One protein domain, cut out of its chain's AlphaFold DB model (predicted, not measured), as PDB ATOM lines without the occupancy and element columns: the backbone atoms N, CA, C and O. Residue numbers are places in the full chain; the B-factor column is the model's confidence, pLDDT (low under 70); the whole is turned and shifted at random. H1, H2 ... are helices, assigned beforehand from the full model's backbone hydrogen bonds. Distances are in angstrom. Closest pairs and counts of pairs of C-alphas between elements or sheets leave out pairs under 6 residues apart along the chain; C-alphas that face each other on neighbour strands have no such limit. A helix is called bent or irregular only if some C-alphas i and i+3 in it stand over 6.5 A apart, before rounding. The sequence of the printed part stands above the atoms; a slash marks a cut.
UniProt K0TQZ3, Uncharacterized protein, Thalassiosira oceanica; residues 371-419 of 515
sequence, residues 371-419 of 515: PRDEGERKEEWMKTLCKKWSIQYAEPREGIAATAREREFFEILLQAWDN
ATOM      1  N   PRO A 371       9.814 -29.384 -27.204       46.50
ATOM      2  CA  PRO A 371      10.614 -29.316 -26.007       46.50
ATOM      3  C   PRO A 371      12.071 -29.490 -26.439       46.50
ATOM      4  O   PRO A 371      12.420 -30.478 -27.082       46.50
ATOM      5  N   ARG A 372      12.944 -28.562 -26.022       54.38
ATOM      6  CA  ARG A 372      14.417 -28.722 -26.056       54.38
ATOM      7  C   ARG A 372      14.892 -30.092 -25.521       54.38
ATOM      8  O   ARG A 372      16.003 -30.507 -25.807       54.38
ATOM      9  N   ASP A 373      14.018 -30.783 -24.800       66.94
ATOM     10  CA  ASP A 373      14.138 -32.108 -24.203       66.94
ATOM     11  C   ASP A 373      14.033 -33.290 -25.202       66.94
ATOM     12  O   ASP A 373      14.411 -34.414 -24.882       66.94
ATOM     13  N   GLU A 374      13.530 -33.107 -26.435       73.62
ATOM     14  CA  GLU A 374      13.425 -34.239 -27.378       73.62
ATOM     15  C   GLU A 374      14.804 -34.724 -27.853       73.62
ATOM     16  O   GLU A 374      15.002 -35.922 -28.057       73.62
ATOM     17  N   GLY A 375      15.774 -33.812 -27.966       80.25
ATOM     18  CA  GLY A 375      17.172 -34.152 -28.234       80.25
ATOM     19  C   GLY A 375      17.797 -34.963 -27.098       80.25
ATOM     20  O   GLY A 375      18.384 -36.013 -27.353       80.25
ATOM     21  N   GLU A 376      17.592 -34.535 -25.850       80.75
ATOM     22  CA  GLU A 376      18.104 -35.220 -24.654       80.75
ATOM     23  C   GLU A 376      17.465 -36.601 -24.491       80.75
ATOM     24  O   GLU A 376      18.161 -37.605 -24.322       80.75
ATOM     25  N   ARG A 377      16.144 -36.697 -24.673       80.12
ATOM     26  CA  ARG A 377      15.432 -37.977 -24.669       80.12
ATOM     27  C   ARG A 377      15.924 -38.891 -25.791       80.12
ATOM     28  O   ARG A 377      16.063 -40.100 -25.567       80.12
ATOM     29  N   LYS A 378      16.216 -38.325 -26.975       82.44
ATOM     30  CA  LYS A 378      16.820 -39.050 -28.101       82.44
ATOM     31  C   LYS A 378      18.179 -39.629 -27.754       82.44
ATOM     32  O   LYS A 378      18.462 -40.808 -27.995       82.44
ATOM     33  N   GLU A 379      18.996 -38.828 -27.109       84.56
ATOM     34  CA  GLU A 379      20.300 -39.250 -26.641       84.56
ATOM     35  C   GLU A 379      20.215 -40.334 -25.556       84.56
ATOM     36  O   GLU A 379      20.883 -41.364 -25.663       84.56
ATOM     37  N   GLU A 380      19.346 -40.177 -24.553       87.50
ATOM     38  CA  GLU A 380      19.181 -41.142 -23.456       87.50
ATOM     39  C   GLU A 380      18.712 -42.522 -23.928       87.50
ATOM     40  O   GLU A 380      19.204 -43.559 -23.459       87.50
ATOM     41  N   TRP A 381      17.771 -42.575 -24.870       86.25
ATOM     42  CA  TRP A 381      17.335 -43.849 -25.444       86.25
ATOM     43  C   TRP A 381      18.436 -44.484 -26.288       86.25
ATOM     44  O   TRP A 381      18.650 -45.692 -26.158       86.25
ATOM     45  N   MET A 382      19.194 -43.705 -27.074       83.94
ATOM     46  CA  MET A 382      20.353 -44.233 -27.806       83.94
ATOM     47  C   MET A 382      21.405 -44.789 -26.837       83.94
ATOM     48  O   MET A 382      21.854 -45.924 -27.012       83.94
ATOM     49  N   LYS A 383      21.723 -44.064 -25.757       87.19
ATOM     50  CA  LYS A 383      22.612 -44.526 -24.675       87.19
ATOM     51  C   LYS A 383      22.102 -45.828 -24.046       87.19
ATOM     52  O   LYS A 383      22.871 -46.776 -23.860       87.19
ATOM     53  N   THR A 384      20.800 -45.922 -23.779       87.56
ATOM     54  CA  THR A 384      20.158 -47.127 -23.225       87.56
ATOM     55  C   THR A 384      20.231 -48.311 -24.193       87.56
ATOM     56  O   THR A 384      20.527 -49.436 -23.774       87.56
ATOM     57  N   LEU A 385      20.002 -48.076 -25.486       83.00
ATOM     58  CA  LEU A 385      20.057 -49.096 -26.532       83.00
ATOM     59  C   LEU A 385      21.489 -49.617 -26.718       83.00
ATOM     60  O   LEU A 385      21.710 -50.831 -26.675       83.00
ATOM     61  N   CYS A 386      22.466 -48.713 -26.825       84.31
ATOM     62  CA  CYS A 386      23.890 -49.037 -26.890       84.31
ATOM     63  C   CYS A 386      24.329 -49.854 -25.668       84.31
ATOM     64  O   CYS A 386      24.911 -50.930 -25.829       84.31
ATOM     65  N   LYS A 387      23.940 -49.439 -24.452       88.69
ATOM     66  CA  LYS A 387      24.201 -50.189 -23.211       88.69
ATOM     67  C   LYS A 387      23.600 -51.597 -23.252       88.69
ATOM     68  O   LYS A 387      24.289 -52.568 -22.941       88.69
ATOM     69  N   LYS A 388      22.338 -51.732 -23.673       83.56
ATOM     70  CA  LYS A 388      21.634 -53.024 -23.778       83.56
ATOM     71  C   LYS A 388      22.280 -53.965 -24.797       83.56
ATOM     72  O   LYS A 388      22.206 -55.182 -24.634       83.56
ATOM     73  N   TRP A 389      22.882 -53.424 -25.853       81.88
ATOM     74  CA  TRP A 389      23.550 -54.206 -26.897       81.88
ATOM     75  C   TRP A 389      25.050 -54.400 -26.658       81.88
ATOM     76  O   TRP A 389      25.696 -55.084 -27.456       81.88
ATOM     77  N   SER A 390      25.574 -53.863 -25.552       84.94
ATOM     78  CA  SER A 390      27.001 -53.857 -25.217       84.94
ATOM     79  C   SER A 390      27.855 -53.171 -26.291       84.94
ATOM     80  O   SER A 390      28.956 -53.620 -26.598       84.94
ATOM     81  N   ILE A 391      27.330 -52.094 -26.878       81.44
ATOM     82  CA  ILE A 391      28.026 -51.214 -27.821       81.44
ATOM     83  C   ILE A 391      28.436 -49.957 -27.049       81.44
ATOM     84  O   ILE A 391      27.630 -49.408 -26.295       81.44
ATOM     85  N   GLN A 392      29.677 -49.496 -27.213       81.38
ATOM     86  CA  GLN A 392      30.096 -48.217 -26.640       81.38
ATOM     87  C   GLN A 392      29.395 -47.079 -27.384       81.38
ATOM     88  O   GLN A 392      29.512 -46.962 -28.600       81.38
ATOM     89  N   TYR A 393      28.641 -46.261 -26.651       83.44
ATOM     90  CA  TYR A 393      28.115 -45.010 -27.179       83.44
ATOM     91  C   TYR A 393      29.264 -43.997 -27.191       83.44
ATOM     92  O   TYR A 393      29.746 -43.605 -26.127       83.44
ATOM     93  N   ALA A 394      29.750 -43.632 -28.376       79.94
ATOM     94  CA  ALA A 394      30.725 -42.562 -28.518       79.94
ATOM     95  C   ALA A 394      29.976 -41.230 -28.428       79.94
ATOM     96  O   ALA A 394      29.319 -40.827 -29.385       79.94
ATOM     97  N   GLU A 395      30.039 -40.574 -27.265       80.81
ATOM     98  CA  GLU A 395      29.583 -39.188 -27.163       80.81
ATOM     99  C   GLU A 395      30.358 -38.350 -28.187       80.81
ATOM    100  O   GLU A 395      31.581 -38.522 -28.293       80.81
ATOM    101  N   PRO A 396      29.685 -37.470 -28.952       72.69
ATOM    102  CA  PRO A 396      30.367 -36.517 -29.812       72.69
ATOM    103  C   PRO A 396      31.297 -35.668 -28.940       72.69
ATOM    104  O   PRO A 396      30.864 -34.738 -28.267       72.69
ATOM    105  N   ARG A 397      32.583 -36.021 -28.887       73.25
ATOM    106  CA  ARG A 397      33.574 -35.207 -28.186       73.25
ATOM    107  C   ARG A 397      33.712 -33.915 -28.969       73.25
ATOM    108  O   ARG A 397      33.976 -33.962 -30.172       73.25
ATOM    109  N   GLU A 398      33.556 -32.782 -28.294       69.75
ATOM    110  CA  GLU A 398      33.829 -31.475 -28.887       69.75
ATOM    111  C   GLU A 398      35.213 -31.507 -29.559       69.75
ATOM    112  O   GLU A 398      36.232 -31.765 -28.920       69.75
ATOM    113  N   GLY A 399      35.232 -31.342 -30.885       72.94
ATOM    114  CA  GLY A 399      36.454 -31.310 -31.691       72.94
ATOM    115  C   GLY A 399      36.898 -32.624 -32.349       72.94
ATOM    116  O   GLY A 399      37.789 -32.572 -33.195       72.94
ATOM    117  N   ILE A 400      36.287 -33.782 -32.059       72.19
ATOM    118  CA  ILE A 400      36.571 -35.032 -32.792       72.19
ATOM    119  C   ILE A 400      35.333 -35.417 -33.596       72.19
ATOM    120  O   ILE A 400      34.358 -35.944 -33.065       72.19
ATOM    121  N   ALA A 401      35.373 -35.148 -34.902       72.69
ATOM    122  CA  ALA A 401      34.295 -35.534 -35.798       72.69
ATOM    123  C   ALA A 401      34.122 -37.060 -35.779       72.69
ATOM    124  O   ALA A 401      35.071 -37.796 -36.052       72.69
ATOM    125  N   ALA A 402      32.900 -37.526 -35.507       77.00
ATOM    126  CA  ALA A 402      32.545 -38.935 -35.636       77.00
ATOM    127  C   ALA A 402      32.985 -39.461 -37.009       77.00
ATOM    128  O   ALA A 402      32.825 -38.775 -38.037       77.00
ATOM    129  N   THR A 403      33.533 -40.675 -37.034       83.88
ATOM    130  CA  THR A 403      33.928 -41.318 -38.287       83.88
ATOM    131  C   THR A 403      32.702 -41.473 -39.192       83.88
ATOM    132  O   THR A 403      31.566 -41.558 -38.723       83.88
ATOM    133  N   ALA A 404      32.900 -41.502 -40.513       75.81
ATOM    134  CA  ALA A 404      31.785 -41.623 -41.461       75.81
ATOM    135  C   ALA A 404      30.909 -42.862 -41.181       75.81
ATOM    136  O   ALA A 404      29.689 -42.791 -41.287       75.81
ATOM    137  N   ARG A 405      31.528 -43.966 -40.734       72.56
ATOM    138  CA  ARG A 405      30.822 -45.192 -40.334       72.56
ATOM    139  C   ARG A 405      29.988 -45.024 -39.069       72.56
ATOM    140  O   ARG A 405      28.891 -45.566 -38.998       72.56
ATOM    141  N   GLU A 406      30.493 -44.302 -38.072       75.38
ATOM    142  CA  GLU A 406      29.727 -44.022 -36.854       75.38
ATOM    143  C   GLU A 406      28.514 -43.150 -37.177       75.38
ATOM    144  O   GLU A 406      27.415 -43.467 -36.732       75.38
ATOM    145  N   ARG A 407      28.676 -42.123 -38.026       76.50
ATOM    146  CA  ARG A 407      27.554 -41.289 -38.490       76.50
ATOM    147  C   ARG A 407      26.482 -42.096 -39.217       76.50
ATOM    148  O   ARG A 407      25.310 -41.961 -38.887       76.50
ATOM    149  N   GLU A 408      26.876 -42.968 -40.145       79.00
ATOM    150  CA  GLU A 408      25.942 -43.851 -40.855       79.00
ATOM    151  C   GLU A 408      25.182 -44.769 -39.882       79.00
ATOM    152  O   GLU A 408      23.969 -44.946 -39.990       79.00
ATOM    153  N   PHE A 409      25.873 -45.313 -38.875       79.12
ATOM    154  CA  PHE A 409      25.242 -46.146 -37.854       79.12
ATOM    155  C   PHE A 409      24.250 -45.361 -36.982       79.12
ATOM    156  O   PHE A 409      23.152 -45.853 -36.711       79.12
ATOM    157  N   PHE A 410      24.603 -44.139 -36.571       78.19
ATOM    158  CA  PHE A 410      23.707 -43.269 -35.809       78.19
ATOM    159  C   PHE A 410      22.474 -42.858 -36.618       78.19
ATOM    160  O   PHE A 410      21.372 -42.888 -36.074       78.19
ATOM    161  N   GLU A 411      22.614 -42.568 -37.914       80.69
ATOM    162  CA  GLU A 411      21.454 -42.301 -38.774       80.69
ATOM    163  C   GLU A 411      20.509 -43.503 -38.872       80.69
ATOM    164  O   GLU A 411      19.293 -43.335 -38.769       80.69
ATOM    165  N   ILE A 412      21.037 -44.725 -39.001       80.50
ATOM    166  CA  ILE A 412      20.210 -45.943 -39.021       80.50
ATOM    167  C   ILE A 412      19.451 -46.110 -37.697       80.50
ATOM    168  O   ILE A 412      18.282 -46.505 -37.702       80.50
ATOM    169  N   LEU A 413      20.088 -45.811 -36.560       78.25
ATOM    170  CA  LEU A 413      19.435 -45.868 -35.250       78.25
ATOM    171  C   LEU A 413      18.351 -44.797 -35.091       78.25
ATOM    172  O   LEU A 413      17.287 -45.105 -34.555       78.25
ATOM    173  N   LEU A 414      18.588 -43.581 -35.585       79.12
ATOM    174  CA  LEU A 414      17.599 -42.500 -35.580       79.12
ATOM    175  C   LEU A 414      16.407 -42.824 -36.487       79.12
ATOM    176  O   LEU A 414      15.269 -42.655 -36.071       79.12
ATOM    177  N   GLN A 415      16.632 -43.386 -37.677       76.81
ATOM    178  CA  GLN A 415      15.537 -43.854 -38.539       76.81
ATOM    179  C   GLN A 415      14.754 -45.016 -37.910       76.81
ATOM    180  O   GLN A 415      13.552 -45.162 -38.137       76.81
ATOM    181  N   ALA A 416      15.426 -45.864 -37.125       75.69
ATOM    182  CA  ALA A 416      14.782 -46.967 -36.424       75.69
ATOM    183  C   ALA A 416      13.987 -46.508 -35.193       75.69
ATOM    184  O   ALA A 416      13.031 -47.185 -34.824       75.69
ATOM    185  N   TRP A 417      14.337 -45.371 -34.583       75.69
ATOM    186  CA  TRP A 417      13.573 -44.774 -33.484       75.69
ATOM    187  C   TRP A 417      12.093 -44.638 -33.829       75.69
ATOM    188  O   TRP A 417      11.221 -45.050 -33.064       75.69
ATOM    189  N   ASP A 418      11.816 -44.086 -35.008       75.50
ATOM    190  CA  ASP A 418      10.458 -43.779 -35.456       75.50
ATOM    191  C   ASP A 418       9.665 -45.040 -35.836       75.50
ATOM    192  O   ASP A 418       8.480 -44.972 -36.173       75.50
ATOM    193  N   ASN A 419      10.300 -46.216 -35.784       79.50
ATOM    194  CA  ASN A 419       9.719 -47.474 -36.213       79.50
ATOM    195  C   ASN A 419      10.179 -48.647 -35.331       79.50
ATOM    196  O   ASN A 419      11.178 -49.306 -35.608       79.50
TER     197      ASN A 419
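AT A GLANCE: This is residues 371 to 419 of the 515 residues of an uncharacterized protein of Thalassiosira oceanica (UniProt K0TQZ3). Two helices cross nearly at right angles, as a loosely formed X in two levels: the longer, H1, passes H2 with a gap between them, and a long loop, residues 390 to 403, swings out to one side and folds back to join them. Residues 396 to 401 of this loop stick out, as do residues 371 to 377, where the printed part begins, of which 373 to 377 belong to H1. The printed part has 49 residues with two named helices, H1 then H2, and no named strand; its class is all helix. It is only just compact, close to loose, with a radius of gyration of the C-alphas of 11.2 A, and spans 27 by 25 by 18 A.

IN THESE COORDINATES: H1, the longest helix, holds residues 373 to 389 and is 24.2 A long from first to last C-alpha. It begins at C-alpha 373, at (14.138, -32.108, -24.203). H2 holds residues 404 to 417, is 20.1 A long and ends at C-alpha 417, at (13.573, -44.774, -33.484). Between them, C-alpha 399 stands at (36.454, -31.310, -31.691).

HOW THE PARTS SIT: H1 and H2 are close but not clearly touching, with 1 pair of C-alphas within 8 A. Their closest C-alphas, those of Met 382 and Leu 413, are 7.7 A apart. Their lines are about perpendicular, at 75 degrees, and their centres are 12.6 A apart. In both H1 and H2 every O i to N i+4 pair is within hydrogen-bond range. Neither helix is bent or irregular.

THE WHOLE: The two C-alphas farthest apart are those of Gly 399 and Asn 419, 31.6 A. The printed part has no cut. The link from H1 to H2, 14 residues, is long. Mean pLDDT of the printed part is 78.1; residues 371 to 373 and residue 398 are under 70.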